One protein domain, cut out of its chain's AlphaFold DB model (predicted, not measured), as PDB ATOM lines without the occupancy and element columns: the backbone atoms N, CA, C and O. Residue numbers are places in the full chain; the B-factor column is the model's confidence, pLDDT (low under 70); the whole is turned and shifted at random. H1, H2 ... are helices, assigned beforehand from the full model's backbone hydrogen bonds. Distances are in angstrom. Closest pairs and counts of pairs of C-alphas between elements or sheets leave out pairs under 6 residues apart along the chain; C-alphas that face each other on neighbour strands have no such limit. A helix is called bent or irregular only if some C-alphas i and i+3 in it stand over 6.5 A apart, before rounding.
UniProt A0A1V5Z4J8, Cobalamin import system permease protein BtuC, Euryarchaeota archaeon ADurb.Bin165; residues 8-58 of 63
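Overview. This is residues 8 to 58 of the 63 residues of the protein "Cobalamin import system permease protein BtuC" of Euryarchaeota archaeon ADurb.Bin165 (UniProt A0A1V5Z4J8). Two long helices, H1 and then H2, make an open V: they come near each other only beside the short link that joins them, and their far arms spread with empty space between. Residues 8 to 20 of H1 and residues 47 to 58, of which 47 to 57 belong to H2, stand free. The printed part has 51 residues with two named helices and no named strand, and its class is all helix. The whole is loose, with a radius of gyration of the C-alphas of 13.4 A, and flat, spanning 39 by 27 by 12 A.

Arrangement. H1, residues 8 to 31, touches H2, residues 39 to 57, with 6 pairs of C-alphas within 8 A. The closest C-alphas of the two are those of Ser 29 and Leu 39, 5.8 A apart. H1 touches H2 with residues 25 to 29 alone, and H2 touches H1 with residues 39 to 43 alone. Their lines stand at a steep tilt of 47 degrees, and they run opposite ways. H2 has a kink of 29 degrees near residue 46. Of the O i to N i+4 pairs, 19 of 20 in H1 and 14 of 15 in H2 are within hydrogen-bond range.

Along the chain. H1 begins at C-alpha 8, at (-33.435, 15.586, 41.032), and ends at C-alpha 31, at (-18.860, -16.178, 33.999), 35.6 A away. It is neither bent nor irregular, but only just: C-alphas 9 and 12 are 6.1 A apart. H2 measures 26.9 A from C-alpha 39 to C-alpha 57, at (-44.525, 1.513, 22.675).

Size, cuts and confidence. The two C-alphas farthest apart are those of Arg 8 and Ala 34, at 41.6 A. The printed part has no cut, and the link from H1 to H2, 7 residues, is short. The mean pLDDT of the printed part is 93.5, and no printed residue is under 70.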
ATOM      1  N   ARG A   8     -33.899  15.792  39.648       95.25
ATOM      2  CA  ARG A   8     -33.435  15.586  41.032       95.25
ATOM      3  C   ARG A   8     -33.636  14.149  41.496       95.25
ATOM      4  O   ARG A   8     -32.831  13.635  42.264       95.25
ATOM      5  N   LYS A   9     -34.702  13.503  41.022       94.31
ATOM      6  CA  LYS A   9     -35.004  12.093  41.308       94.31
ATOM      7  C   LYS A   9     -34.460  11.175  40.222       94.31
ATOM      8  O   LYS A   9     -34.035  10.064  40.517       94.31
ATOM      9  N   LEU A  10     -34.469  11.632  38.970       95.69
ATOM     10  CA  LEU A  10     -34.016  10.857  37.823       95.69
ATOM     11  C   LEU A  10     -32.522  10.560  37.908       95.69
ATOM     12  O   LEU A  10     -32.164   9.395  37.817       95.69
ATOM     13  N   LEU A  11     -31.673  11.564  38.142       96.25
ATOM     14  CA  LEU A  11     -30.220  11.378  38.169       96.25
ATOM     15  C   LEU A  11     -29.760  10.296  39.162       96.25
ATOM     16  O   LEU A  11     -29.169   9.318  38.698       96.25
ATOM     17  N   PRO A  12     -30.056  10.381  40.478       96.00
ATOM     18  CA  PRO A  12     -29.604   9.361  41.425       96.00
ATOM     19  C   PRO A  12     -30.161   7.978  41.077       96.00
ATOM     20  O   PRO A  12     -29.443   6.984  41.155       96.00
ATOM     21  N   PHE A  13     -31.411   7.910  40.614       96.12
ATOM     22  CA  PHE A  13     -32.038   6.651  40.234       96.12
ATOM     23  C   PHE A  13     -31.372   6.015  39.005       96.12
ATOM     24  O   PHE A  13     -31.079   4.821  39.010       96.12
ATOM     25  N   THR A  14     -31.080   6.806  37.968       95.38
ATOM     26  CA  THR A  14     -30.396   6.322  36.759       95.38
ATOM     27  C   THR A  14     -28.946   5.941  37.017       95.38
ATOM     28  O   THR A  14     -28.473   4.986  36.413       95.38
ATOM     29  N   ILE A  15     -28.259   6.628  37.936       97.19
ATOM     30  CA  ILE A  15     -26.892   6.278  38.337       97.19
ATOM     31  C   ILE A  15     -26.888   4.903  39.002       97.19
ATOM     32  O   ILE A  15     -26.149   4.023  38.573       97.19
ATOM     33  N   VAL A  16     -27.742   4.696  40.010       97.69
ATOM     34  CA  VAL A  16     -27.800   3.423  40.744       97.69
ATOM     35  C   VAL A  16     -28.220   2.279  39.825       97.69
ATOM     36  O   VAL A  16     -27.589   1.227  39.832       97.69
ATOM     37  N   MET A  17     -29.251   2.487  39.005       96.56
ATOM     38  CA  MET A  17     -29.736   1.474  38.068       96.56
ATOM     39  C   MET A  17     -28.723   1.165  36.958       96.56
ATOM     40  O   MET A  17     -28.546   0.007  36.597       96.56
ATOM     41  N   GLY A  18     -28.062   2.184  36.409       95.94
ATOM     42  CA  GLY A  18     -27.046   2.005  35.373       95.94
ATOM     43  C   GLY A  18     -25.809   1.290  35.910       95.94
ATOM     44  O   GLY A  18     -25.314   0.367  35.270       95.94
ATOM     45  N   ALA A  19     -25.349   1.663  37.107       97.69
ATOM     46  CA  ALA A  19     -24.218   1.018  37.762       97.69
ATOM     47  C   ALA A  19     -24.510  -0.454  38.083       97.69
ATOM     48  O   ALA A  19     -23.703  -1.317  37.750       97.69
ATOM     49  N   SER A  20     -25.674  -0.759  38.669       97.69
ATOM     50  CA  SER A  20     -26.042  -2.146  38.976       97.69
ATOM     51  C   SER A  20     -26.202  -2.990  37.711       97.69
ATOM     52  O   SER A  20     -25.705  -4.111  37.665       97.69
ATOM     53  N   TYR A  21     -26.822  -2.442  36.662       96.31
ATOM     54  CA  TYR A  21     -26.932  -3.108  35.365       96.31
ATOM     55  C   TYR A  21     -25.559  -3.449  34.774       96.31
ATOM     56  O   TYR A  21     -25.343  -4.587  34.364       96.31
ATOM     57  N   LEU A  22     -24.626  -2.491  34.753       96.25
ATOM     58  CA  LEU A  22     -23.295  -2.713  34.187       96.25
ATOM     59  C   LEU A  22     -22.486  -3.742  34.976       96.25
ATOM     60  O   LEU A  22     -21.846  -4.578  34.350       96.25
ATOM     61  N   LEU A  23     -22.549  -3.726  36.311       97.00
ATOM     62  CA  LEU A  23     -21.864  -4.724  37.140       97.00
ATOM     63  C   LEU A  23     -22.387  -6.137  36.869       97.00
ATOM     64  O   LEU A  23     -21.600  -7.040  36.622       97.00
ATOM     65  N   ILE A  24     -23.712  -6.314  36.816       96.44
ATOM     66  CA  ILE A  24     -24.315  -7.618  36.501       96.44
ATOM     67  C   ILE A  24     -23.888  -8.081  35.100       96.44
ATOM     68  O   ILE A  24     -23.573  -9.251  34.905       96.44
ATOM     69  N   MET A  25     -23.858  -7.179  34.116       95.50
ATOM     70  CA  MET A  25     -23.418  -7.528  32.763       95.50
ATOM     71  C   MET A  25     -21.919  -7.854  32.690       95.50
ATOM     72  O   MET A  25     -21.553  -8.758  31.941       95.50
ATOM     73  N   ASP A  26     -21.065  -7.166  33.455       94.81
ATOM     74  CA  ASP A  26     -19.628  -7.466  33.545       94.81
ATOM     75  C   ASP A  26     -19.401  -8.844  34.170       94.81
ATOM     76  O   ASP A  26     -18.728  -9.684  33.569       94.81
ATOM     77  N   ASP A  27     -20.067  -9.137  35.287       94.81
ATOM     78  CA  ASP A  27     -19.996 -10.443  35.940       94.81
ATOM     79  C   ASP A  27     -20.466 -11.564  35.000       94.81
ATOM     80  O   ASP A  27     -19.812 -12.601  34.868       94.81
ATOM     81  N   LEU A  28     -21.569 -11.350  34.276       93.69
ATOM     82  CA  LEU A  28     -22.067 -12.300  33.275       93.69
ATOM     83  C   LEU A  28     -21.074 -12.491  32.118       93.69
ATOM     84  O   LEU A  28     -20.863 -13.618  31.670       93.69
ATOM     85  N   SER A  29     -20.417 -11.421  31.664       93.56
ATOM     86  CA  SER A  29     -19.420 -11.490  30.586       93.56
ATOM     87  C   SER A  29     -18.214 -12.361  30.932       93.56
ATOM     88  O   SER A  29     -17.652 -13.012  30.051       93.56
ATOM     89  N   ARG A  30     -17.873 -12.418  32.225       91.81
ATOM     90  CA  ARG A  30     -16.758 -13.197  32.770       91.81
ATOM     91  C   ARG A  30     -17.138 -14.623  33.158       91.81
ATOM     92  O   ARG A  30     -16.249 -15.457  33.293       91.81
ATOM     93  N   THR A  31     -18.422 -14.906  33.391       93.38
ATOM     94  CA  THR A  31     -18.860 -16.178  33.999       93.38
ATOM     95  C   THR A  31     -19.618 -17.111  33.058       93.38
ATOM     96  O   THR A  31     -19.562 -18.321  33.260       93.38
ATOM     97  N   ILE A  32     -20.319 -16.604  32.033       89.06
ATOM     98  CA  ILE A  32     -21.176 -17.448  31.176       89.06
ATOM     99  C   ILE A  32     -20.352 -18.422  30.317       89.06
ATOM    100  O   ILE A  32     -20.781 -19.552  30.084       89.06
ATOM    101  N   ILE A  33     -19.189 -17.996  29.816       88.69
ATOM    102  CA  ILE A  33     -18.331 -18.801  28.937       88.69
ATOM    103  C   ILE A  33     -16.889 -18.691  29.433       88.69
ATOM    104  O   ILE A  33     -16.483 -17.660  29.955       88.69
ATOM    105  N   ALA A  34     -16.101 -19.752  29.242       85.06
ATOM    106  CA  ALA A  34     -14.674 -19.772  29.573       85.06
ATOM    107  C   ALA A  34     -13.842 -18.730  28.795       85.06
ATOM    108  O   ALA A  34     -12.733 -18.393  29.202       85.06
ATOM    109  N   THR A  35     -14.373 -18.237  27.676       88.00
ATOM    110  CA  THR A  35     -13.792 -17.154  26.884       88.00
ATOM    111  C   THR A  35     -14.488 -15.850  27.239       88.00
ATOM    112  O   THR A  35     -15.718 -15.801  27.268       88.00
ATOM    113  N   GLU A  36     -13.709 -14.786  27.434       83.19
ATOM    114  CA  GLU A  36     -14.242 -13.454  27.708       83.19
ATOM    115  C   GLU A  36     -15.111 -12.967  26.544       83.19
ATOM    116  O   GLU A  36     -14.641 -12.759  25.421       83.19
ATOM    117  N   ILE A  37     -16.404 -12.786  26.815       90.06
ATOM    118  CA  ILE A  37     -17.314 -12.147  25.871       90.06
ATOM    119  C   ILE A  37     -17.144 -10.635  26.028       90.06
ATOM    120  O   ILE A  37     -17.259 -10.128  27.143       90.06
ATOM    121  N   PRO A  38     -16.953  -9.870  24.940       92.94
ATOM    122  CA  PRO A  38     -16.985  -8.419  25.023       92.94
ATOM    123  C   PRO A  38     -18.302  -7.934  25.645       92.94
ATOM    124  O   PRO A  38     -19.380  -8.175  25.097       92.94
ATOM    125  N   LEU A  39     -18.215  -7.199  26.756       94.00
ATOM    126  CA  LEU A  39     -19.363  -6.645  27.487       94.00
ATOM    127  C   LEU A  39     -20.360  -5.907  26.574       94.00
ATOM    128  O   LEU A  39     -21.578  -5.981  26.758       94.00
ATOM    129  N   GLY A  40     -19.841  -5.225  25.549       94.31
ATOM    130  CA  GLY A  40     -20.633  -4.537  24.528       94.31
ATOM    131  C   GLY A  40     -21.633  -5.445  23.803       94.31
ATOM    132  O   GLY A  40     -22.738  -5.009  23.499       94.31
ATOM    133  N   ILE A  41     -21.294  -6.715  23.567       94.06
ATOM    134  CA  ILE A  41     -22.182  -7.673  22.895       94.06
ATOM    135  C   ILE A  41     -23.355  -8.035  23.810       94.06
ATOM    136  O   ILE A  41     -24.505  -7.967  23.384       94.06
ATOM    137  N   LEU A  42     -23.087  -8.366  25.077       93.50
ATOM    138  CA  LEU A  42     -24.135  -8.723  26.044       93.50
ATOM    139  C   LEU A  42     -25.080  -7.552  26.320       93.50
ATOM    140  O   LEU A  42     -26.302  -7.706  26.299       93.50
ATOM    141  N   THR A  43     -24.517  -6.362  26.522       95.44
ATOM    142  CA  THR A  43     -25.311  -5.148  26.732       95.44
ATOM    143  C   THR A  43     -26.136  -4.789  25.495       95.44
ATOM    144  O   THR A  43     -27.304  -4.436  25.636       95.44
ATOM    145  N   ALA A  44     -25.598  -4.955  24.281       95.56
ATOM    146  CA  ALA A  44     -26.346  -4.736  23.042       95.56
ATOM    147  C   ALA A  44     -27.476  -5.758  22.840       95.56
ATOM    148  O   ALA A  44     -28.559  -5.374  22.400       95.56
ATOM    149  N   LEU A  45     -27.265  -7.028  23.204       95.50
ATOM    150  CA  LEU A  45     -28.283  -8.081  23.101       95.50
ATOM    151  C   LEU A  45     -29.525  -7.790  23.948       95.50
ATOM    152  O   LEU A  45     -30.627  -8.131  23.532       95.50
ATOM    153  N   LEU A  46     -29.370  -7.146  25.107       94.62
ATOM    154  CA  LEU A  46     -30.498  -6.715  25.941       94.62
ATOM    155  C   LEU A  46     -30.993  -5.311  25.579       94.62
ATOM    156  O   LEU A  46     -32.197  -5.050  25.561       94.62
ATOM    157  N   GLY A  47     -30.072  -4.401  25.268       95.06
ATOM    158  CA  GLY A  47     -30.374  -3.014  24.938       95.06
ATOM    159  C   GLY A  47     -31.178  -2.888  23.649       95.06
ATOM    160  O   GLY A  47     -32.193  -2.201  23.637       95.06
ATOM    161  N   ALA A  48     -30.783  -3.577  22.577       96.12
ATOM    162  CA  ALA A  48     -31.459  -3.514  21.282       96.12
ATOM    163  C   ALA A  48     -32.951  -3.904  21.342       96.12
ATOM    164  O   ALA A  48     -33.777  -3.098  20.901       96.12
ATOM    165  N   PRO A  49     -33.358  -5.059  21.913       95.56
ATOM    166  CA  PRO A  49     -34.775  -5.390  22.042       95.56
ATOM    167  C   PRO A  49     -35.508  -4.441  22.993       95.56
ATOM    168  O   PRO A  49     -36.661  -4.105  22.732       95.56
ATOM    169  N   PHE A  50     -34.858  -3.944  24.053       93.94
ATOM    170  CA  PHE A  50     -35.456  -2.937  24.931       93.94
ATOM    171  C   PHE A  50     -35.717  -1.613  24.195       93.94
ATOM    172  O   PHE A  50     -36.810  -1.054  24.294       93.94
ATOM    173  N   PHE A  51     -34.764  -1.133  23.395       93.31
ATOM    174  CA  PHE A  51     -34.937   0.050  22.552       93.31
ATOM    175  C   PHE A  51     -36.016  -0.159  21.486       93.31
ATOM    176  O   PHE A  51     -36.860   0.717  21.302       93.31
ATOM    177  N   ALA A  52     -36.044  -1.322  20.830       94.69
ATOM    178  CA  ALA A  52     -37.093  -1.672  19.875       94.69
ATOM    179  C   ALA A  52     -38.479  -1.693  20.540       94.69
ATOM    180  O   ALA A  52     -39.441  -1.146  20.000       94.69
ATOM    181  N   TYR A  53     -38.576  -2.245  21.753       93.06
ATOM    182  CA  TYR A  53     -39.793  -2.215  22.561       93.06
ATOM    183  C   TYR A  53     -40.226  -0.782  22.898       93.06
ATOM    184  O   TYR A  53     -41.397  -0.441  22.737       93.06
ATOM    185  N   LEU A  54     -39.298   0.081  23.327       90.81
ATOM    186  CA  LEU A  54     -39.593   1.491  23.598       90.81
ATOM    187  C   LEU A  54     -40.097   2.221  22.350       90.81
ATOM    188  O   LEU A  54     -41.043   3.007  22.444       90.81
ATOM    189  N   LEU A  55     -39.491   1.945  21.193       90.75
ATOM    190  CA  LEU A  55     -39.896   2.517  19.914       90.75
ATOM    191  C   LEU A  55     -41.308   2.067  19.533       90.75
ATOM    192  O   LEU A  55     -42.139   2.899  19.182       90.75
ATOM    193  N   TRP A  56     -41.614   0.778  19.674       91.06
ATOM    194  CA  TRP A  56     -42.949   0.252  19.389       91.06
ATOM    195  C   TRP A  56     -44.011   0.770  20.371       91.06
ATOM    196  O   TRP A  56     -45.157   1.031  19.996       91.06
ATOM    197  N   ARG A  57     -43.636   0.973  21.638       86.56
ATOM    198  CA  ARG A  57     -44.525   1.513  22.675       86.56
ATOM    199  C   ARG A  57     -44.831   2.999  22.485       86.56
ATOM    200  O   ARG A  57     -45.841   3.468  23.011       86.56
ATOM    201  N   ARG A  58     -44.020   3.739  21.720       76.50
ATOM    202  CA  ARG A  58     -44.385   5.078  21.232       76.50
ATOM    203  C   ARG A  58     -45.476   4.957  20.159       76.50
ATOM    204  O   ARG A  58     -45.233   5.097  18.967       76.50
TER     205      ARG A  58